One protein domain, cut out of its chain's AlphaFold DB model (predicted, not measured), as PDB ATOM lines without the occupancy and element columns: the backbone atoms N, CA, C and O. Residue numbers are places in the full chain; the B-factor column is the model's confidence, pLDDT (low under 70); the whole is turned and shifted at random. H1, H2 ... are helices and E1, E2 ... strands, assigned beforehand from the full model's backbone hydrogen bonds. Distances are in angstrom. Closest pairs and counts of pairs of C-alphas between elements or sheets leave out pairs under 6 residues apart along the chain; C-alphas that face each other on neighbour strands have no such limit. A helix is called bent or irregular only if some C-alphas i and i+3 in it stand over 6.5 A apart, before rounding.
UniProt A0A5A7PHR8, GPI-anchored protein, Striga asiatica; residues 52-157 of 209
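This is residues 52 to 157 of the 209 residues of the protein "GPI-anchored protein" of Striga asiatica (UniProt A0A5A7PHR8). Two helical hairpins, H1 with H2 and H3 with H4, are stacked face to face as two layers, with the helices of one layer crossing those of the other at wide angles. A small strand hairpin, E1 with E2, sits at the edge of this helical body, and residues 99 to 110, of which 109 and 110 belong to H3, stick out. The printed part has 106 residues with two named strands and then four named helices, in the order E1 E2 H1 H2 H3 H4; E1 and E2 form an antiparallel sheet, and the class is mostly helix. The whole is compact, with a radius of gyration of the C-alphas of 14.2 A, and flat, spanning 41 by 41 by 20 A.

E1, residues 53 to 55, and E2, residues 61 to 63, form an antiparallel hairpin at 144 degrees, with N 54 and O 62 at 2.9 A and N 62 and O 54 at 2.8 A, within hydrogen-bond range. H1, residues 65 to 75, touches H2, residues 83 to 97, in a helical hairpin at a shallow tilt of 16 degrees, opposite ways; the closest C-alphas, of Cys 74 and Cys 89, are 4.6 A apart. H3, residues 109 to 129, touches H2 with residues 114 to 122 alone, at a steep tilt of 56 degrees, opposite ways; the closest C-alphas, of Asn 97 and Asn 115, are 5.5 A apart. H3 only just touches H1, with 3 pairs of C-alphas within 8 A, the closest those of Glu 71 and Leu 126 at 6.9 A. H4, residues 131 to 146, forms a helical hairpin with H3 at a shallow tilt of 26 degrees; the closest C-alphas, of Leu 127 and Tyr 134, are 5.9 A apart. H4 touches H2 about perpendicular, at 81 degrees, the closest C-alphas being those of Cys 86 and Thr 137 at 5.7 A. It also touches H1 about perpendicular, at 84 degrees, through Cys 74 and Thr 137, whose C-alphas are the closest at 6.2 A. Of the 6 helix pairs, 2 are at a shallow tilt: mostly crossed packing, only just. E1 and E2 are apart from H2, H3 and H4. Each O i to N i+4 pair is within hydrogen-bond range in H1 and H3, against 9 of 11 in H2 and 10 of 12 in H4.

E1 begins at C-alpha 53, (-40.535, 41.335, -25.877). H1 is 15.6 A long, H2 22.9 A and H3 30.2 A, the last beginning at C-alpha 109, (-50.581, 22.769, -21.513). H4 is 20.4 A long and ends at C-alpha 146, (-32.668, 18.381, -26.731). H4 is irregular, with C-alphas 133 and 136 7.4 A apart, and has a kink of 30 degrees near residue 138.

The two C-alphas farthest apart, of Thr 57 and Thr 149, are 42.4 A apart. The printed part has no cut. The link from H2 to H3, 11 residues, is long. The mean pLDDT of the printed part is 80.0; residues 76 to 84, 98 to 110 and 149 to 153 are under 70.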
ATOM      1  N   ALA A  52     -41.389  39.595 -22.080       90.75
ATOM      2  CA  ALA A  52     -39.985  39.900 -22.343       90.75
ATOM      3  C   ALA A  52     -39.776  40.754 -23.601       90.75
ATOM      4  O   ALA A  52     -38.795  41.503 -23.672       90.75
ATOM      5  N   PHE A  53     -40.678  40.677 -24.582       92.25
ATOM      6  CA  PHE A  53     -40.535  41.335 -25.877       92.25
ATOM      7  C   PHE A  53     -41.735  42.215 -26.215       92.25
ATOM      8  O   PHE A  53     -42.889  41.861 -26.008       92.25
ATOM      9  N   SER A  54     -41.459  43.370 -26.812       91.56
ATOM     10  CA  SER A  54     -42.479  44.275 -27.338       91.56
ATOM     11  C   SER A  54     -42.057  44.828 -28.693       91.56
ATOM     12  O   SER A  54     -40.884  44.794 -29.068       91.56
ATOM     13  N   VAL A  55     -43.015  45.330 -29.465       90.38
ATOM     14  CA  VAL A  55     -42.741  45.974 -30.751       90.38
ATOM     15  C   VAL A  55     -42.795  47.482 -30.550       90.38
ATOM     16  O   VAL A  55     -43.785  48.017 -30.057       90.38
ATOM     17  N   ASN A  56     -41.721  48.184 -30.911       90.25
ATOM     18  CA  ASN A  56     -41.688  49.641 -30.804       90.25
ATOM     19  C   ASN A  56     -42.485  50.321 -31.935       90.25
ATOM     20  O   ASN A  56     -42.912  49.682 -32.895       90.25
ATOM     21  N   THR A  57     -42.613  51.649 -31.876       91.06
ATOM     22  CA  THR A  57     -43.322  52.460 -32.889       91.06
ATOM     23  C   THR A  57     -42.768  52.333 -34.313       91.06
ATOM     24  O   THR A  57     -43.456  52.669 -35.271       91.06
ATOM     25  N   ARG A  58     -41.541  51.821 -34.481       90.56
ATOM     26  CA  ARG A  58     -40.902  51.555 -35.782       90.56
ATOM     27  C   ARG A  58     -41.131  50.124 -36.278       90.56
ATOM     28  O   ARG A  58     -40.507  49.709 -37.250       90.56
ATOM     29  N   GLY A  59     -41.962  49.339 -35.594       85.31
ATOM     30  CA  GLY A  59     -42.224  47.948 -35.950       85.31
ATOM     31  C   GLY A  59     -41.056  46.996 -35.669       85.31
ATOM     32  O   GLY A  59     -41.044  45.894 -36.211       85.31
ATOM     33  N   LYS A  60     -40.067  47.405 -34.857       85.62
ATOM     34  CA  LYS A  60     -38.918  46.568 -34.484       85.62
ATOM     35  C   LYS A  60     -39.160  45.907 -33.129       85.62
ATOM     36  O   LYS A  60     -39.519  46.591 -32.171       85.62
ATOM     37  N   LEU A  61     -38.890  44.603 -33.058       86.88
ATOM     38  CA  LEU A  61     -38.897  43.838 -31.815       86.88
ATOM     39  C   LEU A  61     -37.796  44.350 -30.873       86.88
ATOM     40  O   LEU A  61     -36.624  44.453 -31.255       86.88
ATOM     41  N   VAL A  62     -38.174  44.693 -29.650       91.62
ATOM     42  CA  VAL A  62     -37.293  45.163 -28.584       91.62
ATOM     43  C   VAL A  62     -37.496  44.306 -27.341       91.62
ATOM     44  O   VAL A  62     -38.618  43.937 -27.006       91.62
ATOM     45  N   GLY A  63     -36.392  43.976 -26.678       91.25
ATOM     46  CA  GLY A  63     -36.403  43.222 -25.431       91.25
ATOM     47  C   GLY A  63     -36.398  44.132 -24.205       91.25
ATOM     48  O   GLY A  63     -35.790  45.209 -24.227       91.25
ATOM     49  N   GLY A  64     -37.064  43.687 -23.142       90.75
ATOM     50  CA  GLY A  64     -37.056  44.312 -21.823       90.75
ATOM     51  C   GLY A  64     -35.761  44.066 -21.038       90.75
ATOM     52  O   GLY A  64     -34.709  43.735 -21.588       90.75
ATOM     53  N   GLU A  65     -35.821  44.238 -19.719       91.56
ATOM     54  CA  GLU A  65     -34.668  44.041 -18.829       91.56
ATOM     55  C   GLU A  65     -34.200  42.579 -18.771       91.56
ATOM     56  O   GLU A  65     -32.995  42.314 -18.820       91.56
ATOM     57  N   SER A  66     -35.142  41.632 -18.750       92.25
ATOM     58  CA  SER A  66     -34.862  40.192 -18.790       92.25
ATOM     59  C   SER A  66     -34.056  39.802 -20.035       92.25
ATOM     60  O   SER A  66     -33.084  39.055 -19.936       92.25
ATOM     61  N   VAL A  67     -34.358  40.405 -21.189       94.12
ATOM     62  CA  VAL A  67     -33.624  40.183 -22.446       94.12
ATOM     63  C   VAL A  67     -32.215  40.779 -22.395       94.12
ATOM     64  O   VAL A  67     -31.261  40.143 -22.831       94.12
ATOM     65  N   LYS A  68     -32.026  41.958 -21.788       93.81
ATOM     66  CA  LYS A  68     -30.674  42.521 -21.590       93.81
ATOM     67  C   LYS A  68     -29.817  41.652 -20.668       93.81
ATOM     68  O   LYS A  68     -28.599  41.570 -20.838       93.81
ATOM     69  N   ARG A  69     -30.436  41.022 -19.667       93.00
ATOM     70  CA  ARG A  69     -29.767  40.037 -18.812       93.00
ATOM     71  C   ARG A  69     -29.385  38.791 -19.608       93.00
ATOM     72  O   ARG A  69     -28.233  38.376 -19.511       93.00
ATOM     73  N   LEU A  70     -30.303  38.270 -20.425       94.06
ATOM     74  CA  LEU A  70     -30.045  37.155 -21.337       94.06
ATOM     75  C   LEU A  70     -28.845  37.440 -22.249       94.06
ATOM     76  O   LEU A  70     -27.928  36.630 -22.301       94.06
ATOM     77  N   GLU A  71     -28.801  38.611 -22.896       93.88
ATOM     78  CA  GLU A  71     -27.656  39.054 -23.706       93.88
ATOM     79  C   GLU A  71     -26.342  38.879 -22.948       93.88
ATOM     80  O   GLU A  71     -25.462  38.126 -23.356       93.88
ATOM     81  N   ARG A  72     -26.227  39.537 -21.793       91.88
ATOM     82  CA  ARG A  72     -25.007  39.524 -20.984       91.88
ATOM     83  C   ARG A  72     -24.605  38.117 -20.551       91.88
ATOM     84  O   ARG A  72     -23.416  37.802 -20.543       91.88
ATOM     85  N   ASP A  73     -25.563  37.289 -20.157       91.50
ATOM     86  CA  ASP A  73     -25.266  35.952 -19.653       91.50
ATOM     87  C   ASP A  73     -24.884  34.986 -20.783       91.50
ATOM     88  O   ASP A  73     -24.009  34.147 -20.580       91.50
ATOM     89  N   CYS A  74     -25.421  35.179 -21.991       91.19
ATOM     90  CA  CYS A  74     -25.102  34.373 -23.171       91.19
ATOM     91  C   CYS A  74     -23.865  34.850 -23.961       91.19
ATOM     92  O   CYS A  74     -23.339  34.088 -24.777       91.19
ATOM     93  N   LEU A  75     -23.372  36.075 -23.726       88.06
ATOM     94  CA  LEU A  75     -22.167  36.632 -24.368       88.06
ATOM     95  C   LEU A  75     -20.858  35.956 -23.917       88.06
ATOM     96  O   LEU A  75     -19.892  35.907 -24.676       88.06
ATOM     97  N   ASN A  76     -20.797  35.442 -22.687       68.00
ATOM     98  CA  ASN A  76     -19.536  35.076 -22.024       68.00
ATOM     99  C   ASN A  76     -19.007  33.662 -22.339       68.00
ATOM    100  O   ASN A  76     -18.187  33.129 -21.595       68.00
ATOM    101  N   TYR A  77     -19.436  33.047 -23.441       64.75
ATOM    102  CA  TYR A  77     -18.979  31.709 -23.843       64.75
ATOM    103  C   TYR A  77     -17.559  31.708 -24.451       64.75
ATOM    104  O   TYR A  77     -16.834  30.723 -24.369       64.75
ATOM    105  N   GLY A  78     -17.126  32.826 -25.048       53.91
ATOM    106  CA  GLY A  78     -15.912  32.891 -25.880       53.91
ATOM    107  C   GLY A  78     -14.575  33.159 -25.170       53.91
ATOM    108  O   GLY A  78     -13.547  33.205 -25.837       53.91
ATOM    109  N   HIS A  79     -14.544  33.355 -23.849       49.19
ATOM    110  CA  HIS A  79     -13.316  33.690 -23.100       49.19
ATOM    111  C   HIS A  79     -12.988  32.612 -22.050       49.19
ATOM    112  O   HIS A  79     -12.956  32.867 -20.852       49.19
ATOM    113  N   GLY A  80     -12.828  31.358 -22.493       49.38
ATOM    114  CA  GLY A  80     -12.479  30.224 -21.616       49.38
ATOM    115  C   GLY A  80     -13.612  29.719 -20.708       49.38
ATOM    116  O   GLY A  80     -13.412  28.791 -19.929       49.38
ATOM    117  N   GLY A  81     -14.809  30.299 -20.811       52.06
ATOM    118  CA  GLY A  81     -15.997  29.885 -20.074       52.06
ATOM    119  C   GLY A  81     -16.737  28.773 -20.806       52.06
ATOM    120  O   GLY A  81     -17.617  29.064 -21.606       52.06
ATOM    121  N   GLY A  82     -16.374  27.516 -20.535       62.88
ATOM    122  CA  GLY A  82     -17.031  26.323 -21.082       62.88
ATOM    123  C   GLY A  82     -18.498  26.158 -20.643       62.88
ATOM    124  O   GLY A  82     -19.321  27.064 -20.754       62.88
ATOM    125  N   LEU A  83     -18.848  24.985 -20.106       65.50
ATOM    126  CA  LEU A  83     -20.223  24.634 -19.705       65.50
ATOM    127  C   LEU A  83     -20.868  25.650 -18.732       65.50
ATOM    128  O   LEU A  83     -22.079  25.852 -18.771       65.50
ATOM    129  N   GLY A  84     -20.068  26.372 -17.936       68.69
ATOM    130  CA  GLY A  84     -20.555  27.405 -17.012       68.69
ATOM    131  C   GLY A  84     -21.197  28.626 -17.689       68.69
ATOM    132  O   GLY A  84     -22.164  29.173 -17.162       68.69
ATOM    133  N   GLY A  85     -20.720  29.037 -18.873       80.25
ATOM    134  CA  GLY A  85     -21.351  30.115 -19.647       80.25
ATOM    135  C   GLY A  85     -22.689  29.677 -20.246       80.25
ATOM    136  O   GLY A  85     -23.653  30.441 -20.267       80.25
ATOM    137  N   CYS A  86     -22.767  28.409 -20.657       87.44
ATOM    138  CA  CYS A  86     -23.991  27.805 -21.162       87.44
ATOM    139  C   CYS A  86     -25.058  27.678 -20.066       87.44
ATOM    140  O   CYS A  86     -26.160  28.180 -20.259       87.44
ATOM    141  N   SER A  87     -24.732  27.119 -18.893       88.50
ATOM    142  CA  SER A  87     -25.692  27.010 -17.781       88.50
ATOM    143  C   SER A  87     -26.212  28.377 -17.328       88.50
ATOM    144  O   SER A  87     -27.393  28.534 -17.033       88.50
ATOM    145  N   LYS A  88     -25.355  29.408 -17.330       90.31
ATOM    146  CA  LYS A  88     -25.773  30.775 -16.996       90.31
ATOM    147  C   LYS A  88     -26.754  31.349 -18.023       90.31
ATOM    148  O   LYS A  88     -27.744  31.972 -17.646       90.31
ATOM    149  N   CYS A  89     -26.476  31.132 -19.308       92.19
ATOM    150  CA  CYS A  89     -27.367  31.509 -20.402       92.19
ATOM    151  C   CYS A  89     -28.714  30.777 -20.292       92.19
ATOM    152  O   CYS A  89     -29.759  31.419 -20.345       92.19
ATOM    153  N   LEU A  90     -28.679  29.464 -20.050       91.19
ATOM    154  CA  LEU A  90     -29.844  28.595 -19.872       91.19
ATOM    155  C   LEU A  90     -30.737  29.063 -18.714       91.19
ATOM    156  O   LEU A  90     -31.935  29.260 -18.887       91.19
ATOM    157  N   HIS A  91     -30.143  29.358 -17.558       90.44
ATOM    158  CA  HIS A  91     -30.882  29.878 -16.411       90.44
ATOM    159  C   HIS A  91     -31.553  31.228 -16.715       90.44
ATOM    160  O   HIS A  91     -32.714  31.441 -16.373       90.44
ATOM    161  N   SER A  92     -30.846  32.154 -17.371       92.31
ATOM    162  CA  SER A  92     -31.433  33.443 -17.764       92.31
ATOM    163  C   SER A  92     -32.493  33.314 -18.860       92.31
ATOM    164  O   SER A  92     -33.386  34.158 -18.920       92.31
ATOM    165  N   LEU A  93     -32.449  32.252 -19.671       92.88
ATOM    166  CA  LEU A  93     -33.483  31.921 -20.651       92.88
ATOM    167  C   LEU A  93     -34.802  31.536 -19.972       92.88
ATOM    168  O   LEU A  93     -35.845  32.077 -20.323       92.88
ATOM    169  N   TYR A  94     -34.761  30.688 -18.941       89.75
ATOM    170  CA  TYR A  94     -35.970  30.279 -18.210       89.75
ATOM    171  C   TYR A  94     -36.647  31.407 -17.434       89.75
ATOM    172  O   TYR A  94     -37.838  31.331 -17.133       89.75
ATOM    173  N   LEU A  95     -35.905  32.471 -17.127       89.56
ATOM    174  CA  LEU A  95     -36.438  33.668 -16.479       89.56
ATOM    175  C   LEU A  95     -37.148  34.625 -17.451       89.56
ATOM    176  O   LEU A  95     -37.710  35.625 -17.003       89.56
ATOM    177  N   LEU A  96     -37.150  34.356 -18.763       88.88
ATOM    178  CA  LEU A  96     -37.900  35.171 -19.729       88.88
ATOM    179  C   LEU A  96     -39.419  35.050 -19.549       88.88
ATOM    180  O   LEU A  96     -40.135  35.987 -19.888       88.88
ATOM    181  N   ASN A  97     -39.889  33.951 -18.956       77.06
ATOM    182  CA  ASN A  97     -41.307  33.598 -18.806       77.06
ATOM    183  C   ASN A  97     -42.064  34.411 -17.739       77.06
ATOM    184  O   ASN A  97     -43.191  34.070 -17.381       77.06
ATOM    185  N   GLY A  98     -41.450  35.472 -17.209       66.00
ATOM    186  CA  GLY A  98     -41.927  36.172 -16.020       66.00
ATOM    187  C   GLY A  98     -41.665  35.368 -14.743       66.00
ATOM    188  O   GLY A  98     -41.447  34.155 -14.768       66.00
ATOM    189  N   ASP A  99     -41.636  36.052 -13.599       54.16
ATOM    190  CA  ASP A  99     -41.383  35.398 -12.316       54.16
ATOM    191  C   ASP A  99     -42.389  34.265 -12.073       54.16
ATOM    192  O   ASP A  99     -43.605  34.470 -12.059       54.16
ATOM    193  N   LYS A 100     -41.878  33.072 -11.737       53.03
ATOM    194  CA  LYS A 100     -42.658  31.931 -11.212       53.03
ATOM    195  C   LYS A 100     -43.417  32.263  -9.906       53.03
ATOM    196  O   LYS A 100     -44.059  31.392  -9.324       53.03
ATOM    197  N   ALA A 101     -43.344  33.504  -9.417       38.59
ATOM    198  CA  ALA A 101     -43.744  33.942  -8.084       38.59
ATOM    199  C   ALA A 101     -45.260  34.119  -7.872       38.59
ATOM    200  O   ALA A 101     -45.668  34.636  -6.834       38.59
ATOM    201  N   GLY A 102     -46.126  33.687  -8.796       44.56
ATOM    202  CA  GLY A 102     -47.549  33.980  -8.634       44.56
ATOM    203  C   GLY A 102     -48.553  33.208  -9.475       44.56
ATOM    204  O   GLY A 102     -49.484  33.838  -9.968       44.56
ATOM    205  N   ARG A 103     -48.472  31.872  -9.616       40.81
ATOM    206  CA  ARG A 103     -49.692  31.096  -9.935       40.81
ATOM    207  C   ARG A 103     -49.601  29.594  -9.645       40.81
ATOM    208  O   ARG A 103     -49.098  28.816 -10.442       40.81
ATOM    209  N   SER A 104     -50.186  29.215  -8.506       41.78
ATOM    210  CA  SER A 104     -51.127  28.096  -8.337       41.78
ATOM    211  C   SER A 104     -51.093  27.013  -9.421       41.78
ATOM    212  O   SER A 104     -51.716  27.220 -10.457       41.78
ATOM    213  N   ASN A 105     -50.497  25.855  -9.120       44.94
ATOM    214  CA  ASN A 105     -50.956  24.495  -9.470       44.94
ATOM    215  C   ASN A 105     -51.692  24.295 -10.820       44.94
ATOM    216  O   ASN A 105     -52.639  23.517 -10.912       44.94
ATOM    217  N   ARG A 106     -51.294  25.008 -11.877       45.28
ATOM    218  CA  ARG A 106     -51.894  24.912 -13.208       45.28
ATOM    219  C   ARG A 106     -50.884  24.236 -14.113       45.28
ATOM    220  O   ARG A 106     -50.077  24.872 -14.782       45.28
ATOM    221  N   THR A 107     -50.974  22.918 -14.113       55.09
ATOM    222  CA  THR A 107     -50.468  21.989 -15.126       55.09
ATOM    223  C   THR A 107     -51.180  22.206 -16.473       55.09
ATOM    224  O   THR A 107     -51.671  21.269 -17.099       55.09
ATOM    225  N   ASP A 108     -51.301  23.462 -16.907       64.50
ATOM    226  CA  ASP A 108     -52.033  23.841 -18.109       64.50
ATOM    227  C   ASP A 108     -51.084  23.774 -19.309       64.50
ATOM    228  O   ASP A 108     -50.026  24.401 -19.322       64.50
ATOM    229  N   ARG A 109     -51.435  22.985 -20.329       67.50
ATOM    230  CA  ARG A 109     -50.581  22.769 -21.513       67.50
ATOM    231  C   ARG A 109     -50.193  24.089 -22.184       67.50
ATOM    232  O   ARG A 109     -49.090  24.212 -22.708       67.50
ATOM    233  N   THR A 110     -51.076  25.081 -22.111       69.56
ATOM    234  CA  THR A 110     -50.874  26.418 -22.669       69.56
ATOM    235  C   THR A 110     -49.738  27.185 -21.995       69.56
ATOM    236  O   THR A 110     -48.994  27.863 -22.694       69.56
ATOM    237  N   SER A 111     -49.545  27.068 -20.675       71.94
ATOM    238  CA  SER A 111     -48.444  27.772 -19.998       71.94
ATOM    239  C   SER A 111     -47.090  27.139 -20.317       71.94
ATOM    240  O   SER A 111     -46.125  27.860 -20.544       71.94
ATOM    241  N   LYS A 112     -47.018  25.803 -20.425       74.94
ATOM    242  CA  LYS A 112     -45.800  25.109 -20.885       74.94
ATOM    243  C   LYS A 112     -45.445  25.513 -22.318       74.94
ATOM    244  O   LYS A 112     -44.280  25.753 -22.607       74.94
ATOM    245  N   MET A 113     -46.443  25.617 -23.194       74.12
ATOM    246  CA  MET A 113     -46.259  26.059 -24.578       74.12
ATOM    247  C   MET A 113     -45.775  27.518 -24.651       74.12
ATOM    248  O   MET A 113     -44.778  27.786 -25.307       74.12
ATOM    249  N   HIS A 114     -46.394  28.430 -23.894       80.31
ATOM    250  CA  HIS A 114     -45.964  29.835 -23.795       80.31
ATOM    251  C   HIS A 114     -44.523  29.980 -23.292       80.31
ATOM    252  O   HIS A 114     -43.730  30.753 -23.823       80.31
ATOM    253  N   ASN A 115     -44.159  29.182 -22.292       83.06
ATOM    254  CA  ASN A 115     -42.806  29.172 -21.753       83.06
ATOM    255  C   ASN A 115     -41.767  28.776 -22.812       83.06
ATOM    256  O   ASN A 115     -40.705  29.392 -22.911       83.06
ATOM    257  N   ARG A 116     -42.093  27.782 -23.647       84.94
ATOM    258  CA  ARG A 116     -41.245  27.380 -24.776       84.94
ATOM    259  C   ARG A 116     -41.165  28.455 -25.855       84.94
ATOM    260  O   ARG A 116     -40.098  28.628 -26.438       84.94
ATOM    261  N   ASP A 117     -42.233  29.213 -26.082       86.44
ATOM    262  CA  ASP A 117     -42.221  30.326 -27.038       86.44
ATOM    263  C   ASP A 117     -41.253  31.419 -26.631       86.44
ATOM    264  O   ASP A 117     -40.490  31.913 -27.458       86.44
ATOM    265  N   CYS A 118     -41.267  31.797 -25.360       89.56
ATOM    266  CA  CYS A 118     -40.341  32.766 -24.798       89.56
ATOM    267  C   CYS A 118     -38.885  32.295 -24.870       89.56
ATOM    268  O   CYS A 118     -38.010  33.079 -25.247       89.56
ATOM    269  N   GLU A 119     -38.617  31.022 -24.565       91.12
ATOM    270  CA  GLU A 119     -37.288  30.422 -24.712       91.12
ATOM    271  C   GLU A 119     -36.822  30.468 -26.173       91.12
ATOM    272  O   GLU A 119     -35.743  30.985 -26.477       91.12
ATOM    273  N   LEU A 120     -37.652  29.994 -27.102       90.56
ATOM    274  CA  LEU A 120     -37.308  29.958 -28.518       90.56
ATOM    275  C   LEU A 120     -37.150  31.371 -29.089       90.56
ATOM    276  O   LEU A 120     -36.167  31.656 -29.774       90.56
ATOM    277  N   MET A 121     -38.054  32.289 -28.739       91.81
ATOM    278  CA  MET A 121     -37.964  33.697 -29.116       91.81
ATOM    279  C   MET A 121     -36.687  34.339 -28.568       91.81
ATOM    280  O   MET A 121     -36.037  35.089 -29.295       91.81
ATOM    281  N   GLY A 122     -36.281  34.020 -27.337       93.81
ATOM    282  CA  GLY A 122     -35.032  34.484 -26.734       93.81
ATOM    283  C   GLY A 122     -33.791  34.032 -27.499       93.81
ATOM    284  O   GLY A 122     -32.932  34.856 -27.830       93.81
ATOM    285  N   LEU A 123     -33.709  32.745 -27.840       94.25
ATOM    286  CA  LEU A 123     -32.592  32.190 -28.610       94.25
ATOM    287  C   LEU A 123     -32.537  32.761 -30.032       94.25
ATOM    288  O   LEU A 123     -31.473  33.194 -30.487       94.25
ATOM    289  N   THR A 124     -33.679  32.844 -30.720       92.31
ATOM    290  CA  THR A 124     -33.774  33.463 -32.050       92.31
ATOM    291  C   THR A 124     -33.400  34.942 -32.003       92.31
ATOM    292  O   THR A 124     -32.696  35.435 -32.886       92.31
ATOM    293  N   TRP A 125     -33.809  35.656 -30.954       93.44
ATOM    294  CA  TRP A 125     -33.471  37.058 -30.755       93.44
ATOM    295  C   TRP A 125     -31.953  37.264 -30.591       93.44
ATOM    296  O   TRP A 125     -31.400  38.165 -31.228       93.44
ATOM    297  N   LEU A 126     -31.258  36.406 -29.827       94.31
ATOM    298  CA  LEU A 126     -29.793  36.448 -29.675       94.31
ATOM    299  C   LEU A 126     -29.091  36.250 -31.024       94.31
ATOM    300  O   LEU A 126     -28.227  37.045 -31.406       94.31
ATOM    301  N   LEU A 127     -29.495  35.225 -31.778       94.00
ATOM    302  CA  LEU A 127     -28.923  34.927 -33.094       94.00
ATOM    303  C   LEU A 127     -29.149  36.066 -34.094       94.00
ATOM    304  O   LEU A 127     -28.239  36.415 -34.844       94.00
ATOM    305  N   ASN A 128     -30.330  36.685 -34.072       92.88
ATOM    306  CA  ASN A 128     -30.641  37.838 -34.911       92.88
ATOM    307  C   ASN A 128     -29.867  39.102 -34.489       92.88
ATOM    308  O   ASN A 128     -29.523  39.931 -35.328       92.88
ATOM    309  N   LYS A 129     -29.571  39.269 -33.192       91.88
ATOM    310  CA  LYS A 129     -28.779  40.394 -32.674       91.88
ATOM    311  C   LYS A 129     -27.324  40.316 -33.140       91.88
ATOM    312  O   LYS A 129     -26.789  41.326 -33.591       91.88
ATOM    313  N   ASN A 130     -26.683  39.154 -32.989       92.69
ATOM    314  CA  ASN A 130     -25.320  38.902 -33.466       92.69
ATOM    315  C   ASN A 130     -25.036  37.394 -33.576       92.69
ATOM    316  O   ASN A 130     -24.597  36.754 -32.617       92.69
ATOM    317  N   ARG A 131     -25.242  36.833 -34.770       89.44
ATOM    318  CA  ARG A 131     -25.079  35.396 -35.027       89.44
ATOM    319  C   ARG A 131     -23.711  34.871 -34.597       89.44
ATOM    320  O   ARG A 131     -23.654  33.899 -33.854       89.44
ATOM    321  N   SER A 132     -22.626  35.502 -35.038       87.69
ATOM    322  CA  SER A 132     -21.265  34.998 -34.809       87.69
ATOM    323  C   SER A 132     -20.899  34.943 -33.329       87.69
ATOM    324  O   SER A 132     -20.182  34.042 -32.907       87.69
ATOM    325  N   THR A 133     -21.411  35.878 -32.529       88.69
ATOM    326  CA  THR A 133     -21.140  35.903 -31.089       88.69
ATOM    327  C   THR A 133     -21.950  34.858 -30.326       88.69
ATOM    328  O   THR A 133     -21.413  34.219 -29.426       88.69
ATOM    329  N   TYR A 134     -23.224  34.660 -30.673       89.56
ATOM    330  CA  TYR A 134     -24.125  33.819 -29.879       89.56
ATOM    331  C   TYR A 134     -24.263  32.378 -30.377       89.56
ATOM    332  O   TYR A 134     -24.759  31.539 -29.627       89.56
ATOM    333  N   ILE A 135     -23.822  32.053 -31.601       88.69
ATOM    334  CA  ILE A 135     -24.062  30.739 -32.219       88.69
ATOM    335  C   ILE A 135     -23.577  29.575 -31.354       88.69
ATOM    336  O   ILE A 135     -24.288  28.582 -31.227       88.69
ATOM    337  N   HIS A 136     -22.413  29.696 -30.712       87.12
ATOM    338  CA  HIS A 136     -21.849  28.604 -29.922       87.12
ATOM    339  C   HIS A 136     -22.603  28.386 -28.606       87.12
ATOM    340  O   HIS A 136     -22.962  27.249 -28.301       87.12
ATOM    341  N   THR A 137     -22.912  29.459 -27.870       89.56
ATOM    342  CA  THR A 137     -23.706  29.378 -26.635       89.56
ATOM    343  C   THR A 137     -25.110  28.863 -26.920       89.56
ATOM    344  O   THR A 137     -25.574  27.948 -26.249       89.56
ATOM    345  N   VAL A 138     -25.775  29.415 -27.941       91.19
ATOM    346  CA  VAL A 138     -27.139  29.024 -28.320       91.19
ATOM    347  C   VAL A 138     -27.177  27.564 -28.764       91.19
ATOM    348  O   VAL A 138     -28.065  26.833 -28.345       91.19
ATOM    349  N   SER A 139     -26.189  27.104 -29.537       88.19
ATOM    350  CA  SER A 139     -26.104  25.692 -29.937       88.19
ATOM    351  C   SER A 139     -25.885  24.763 -28.741       88.19
ATOM    352  O   SER A 139     -26.471  23.684 -28.693       88.19
ATOM    353  N   ALA A 140     -25.068  25.170 -27.764       87.12
ATOM    354  CA  ALA A 140     -24.854  24.399 -26.543       87.12
ATOM    355  C   ALA A 140     -26.126  24.331 -25.679       87.12
ATOM    356  O   ALA A 140     -26.477  23.253 -25.207       87.12
ATOM    357  N   VAL A 141     -26.847  25.449 -25.541       89.62
ATOM    358  CA  VAL A 141     -28.142  25.522 -24.844       89.62
ATOM    359  C   VAL A 141     -29.184  24.643 -25.534       89.62
ATOM    360  O   VAL A 141     -29.823  23.828 -24.878       89.62
ATOM    361  N   LEU A 142     -29.317  24.741 -26.860       89.25
ATOM    362  CA  LEU A 142     -30.233  23.896 -27.631       89.25
ATOM    363  C   LEU A 142     -29.892  22.416 -27.477       89.25
ATOM    364  O   LEU A 142     -30.785  21.604 -27.267       89.25
ATOM    365  N   ARG A 143     -28.605  22.059 -27.541       84.94
ATOM    366  CA  ARG A 143     -28.164  20.679 -27.322       84.94
ATOM    367  C   ARG A 143     -28.535  20.194 -25.920       84.94
ATOM    368  O   ARG A 143     -29.052  19.092 -25.809       84.94
ATOM    369  N   ALA A 144     -28.326  21.007 -24.885       85.31
ATOM    370  CA  ALA A 144     -28.714  20.664 -23.518       85.31
ATOM    371  C   ALA A 144     -30.232  20.449 -23.384       85.31
ATOM    372  O   ALA A 144     -30.655  19.484 -22.759       85.31
ATOM    373  N   ILE A 145     -31.048  21.297 -24.023       85.25
ATOM    374  CA  ILE A 145     -32.513  21.153 -24.044       85.25
ATOM    375  C   ILE A 145     -32.938  19.873 -24.778       85.25
ATOM    376  O   ILE A 145     -33.811  19.163 -24.295       85.25
ATOM    377  N   MET A 146     -32.321  19.560 -25.922       82.44
ATOM    378  CA  MET A 146     -32.668  18.381 -26.731       82.44
ATOM    379  C   MET A 146     -32.205  17.054 -26.119       82.44
ATOM    380  O   MET A 146     -32.848  16.036 -26.334       82.44
ATOM    381  N   MET A 147     -31.080  17.049 -25.398       76.50
ATOM    382  CA  MET A 147     -30.527  15.848 -24.757       76.50
ATOM    383  C   MET A 147     -31.159  15.543 -23.398       76.50
ATOM    384  O   MET A 147     -30.848  14.523 -22.791       76.50
ATOM    385  N   ASN A 148     -32.020  16.423 -22.899       76.00
ATOM    386  CA  ASN A 148     -32.711  16.193 -21.649       76.00
ATOM    387  C   ASN A 148     -33.744  15.067 -21.815       76.00
ATOM    388  O   ASN A 148     -34.769  15.250 -22.468       76.00
ATOM    389  N   THR A 149     -33.455  13.904 -21.233       63.75
ATOM    390  CA  THR A 149     -34.278  12.687 -21.331       63.75
ATOM    391  C   THR A 149     -35.553  12.752 -20.497       63.75
ATOM    392  O   THR A 149     -36.477  11.971 -20.718       63.75
ATOM    393  N   ASP A 150     -35.615  13.683 -19.544       61.66
ATOM    394  CA  ASP A 150     -36.747  13.836 -18.647       61.66
ATOM    395  C   ASP A 150     -37.698  14.915 -19.178       61.66
ATOM    396  O   ASP A 150     -37.579  16.100 -18.863       61.66
ATOM    397  N   ASP A 151     -38.727  14.494 -19.921       56.22
ATOM    398  CA  ASP A 151     -39.809  15.351 -20.456       56.22
ATOM    399  C   ASP A 151     -40.531  16.217 -19.390       56.22
ATOM    400  O   ASP A 151     -41.321  17.128 -19.709       56.22
ATOM    401  N   SER A 152     -40.297  15.905 -18.111       56.06
ATOM    402  CA  SER A 152     -40.923  16.506 -16.938       56.06
ATOM    403  C   SER A 152     -40.115  17.627 -16.274       56.06
ATOM    404  O   SER A 152     -40.728  18.429 -15.567       56.06
ATOM    405  N   THR A 153     -38.800  17.737 -16.508       63.50
ATOM    406  CA  THR A 153     -37.932  18.685 -15.781       63.50
ATOM    407  C   THR A 153     -36.995  19.397 -16.743       63.50
ATOM    408  O   THR A 153     -36.228  18.739 -17.423       63.50
ATOM    409  N   ASP A 154     -37.043  20.727 -16.817       70.31
ATOM    410  CA  ASP A 154     -36.119  21.508 -17.650       70.31
ATOM    411  C   ASP A 154     -34.661  21.342 -17.180       70.31
ATOM    412  O   ASP A 154     -34.420  21.379 -15.970       70.31
ATOM    413  N   PRO A 155     -33.674  21.180 -18.086       76.56
ATOM    414  CA  PRO A 155     -32.287  20.986 -17.680       76.56
ATOM    415  C   PRO A 155     -31.767  22.233 -16.962       76.56
ATOM    416  O   PRO A 155     -31.742  23.319 -17.525       76.56
ATOM    417  N   GLU A 156     -31.303  22.097 -15.720       77.06
ATOM    418  CA  GLU A 156     -30.800  23.254 -14.960       77.06
ATOM    419  C   GLU A 156     -29.406  23.704 -15.415       77.06
ATOM    420  O   GLU A 156     -29.026  24.861 -15.235       77.06
ATOM    421  N   ASN A 157     -28.643  22.794 -16.027       80.81
ATOM    422  CA  ASN A 157     -27.267  23.013 -16.444       80.81
ATOM    423  C   ASN A 157     -27.007  22.423 -17.827       80.81
ATOM    424  O   ASN A 157     -27.550  21.384 -18.196       80.81
TER     425      ASN A 157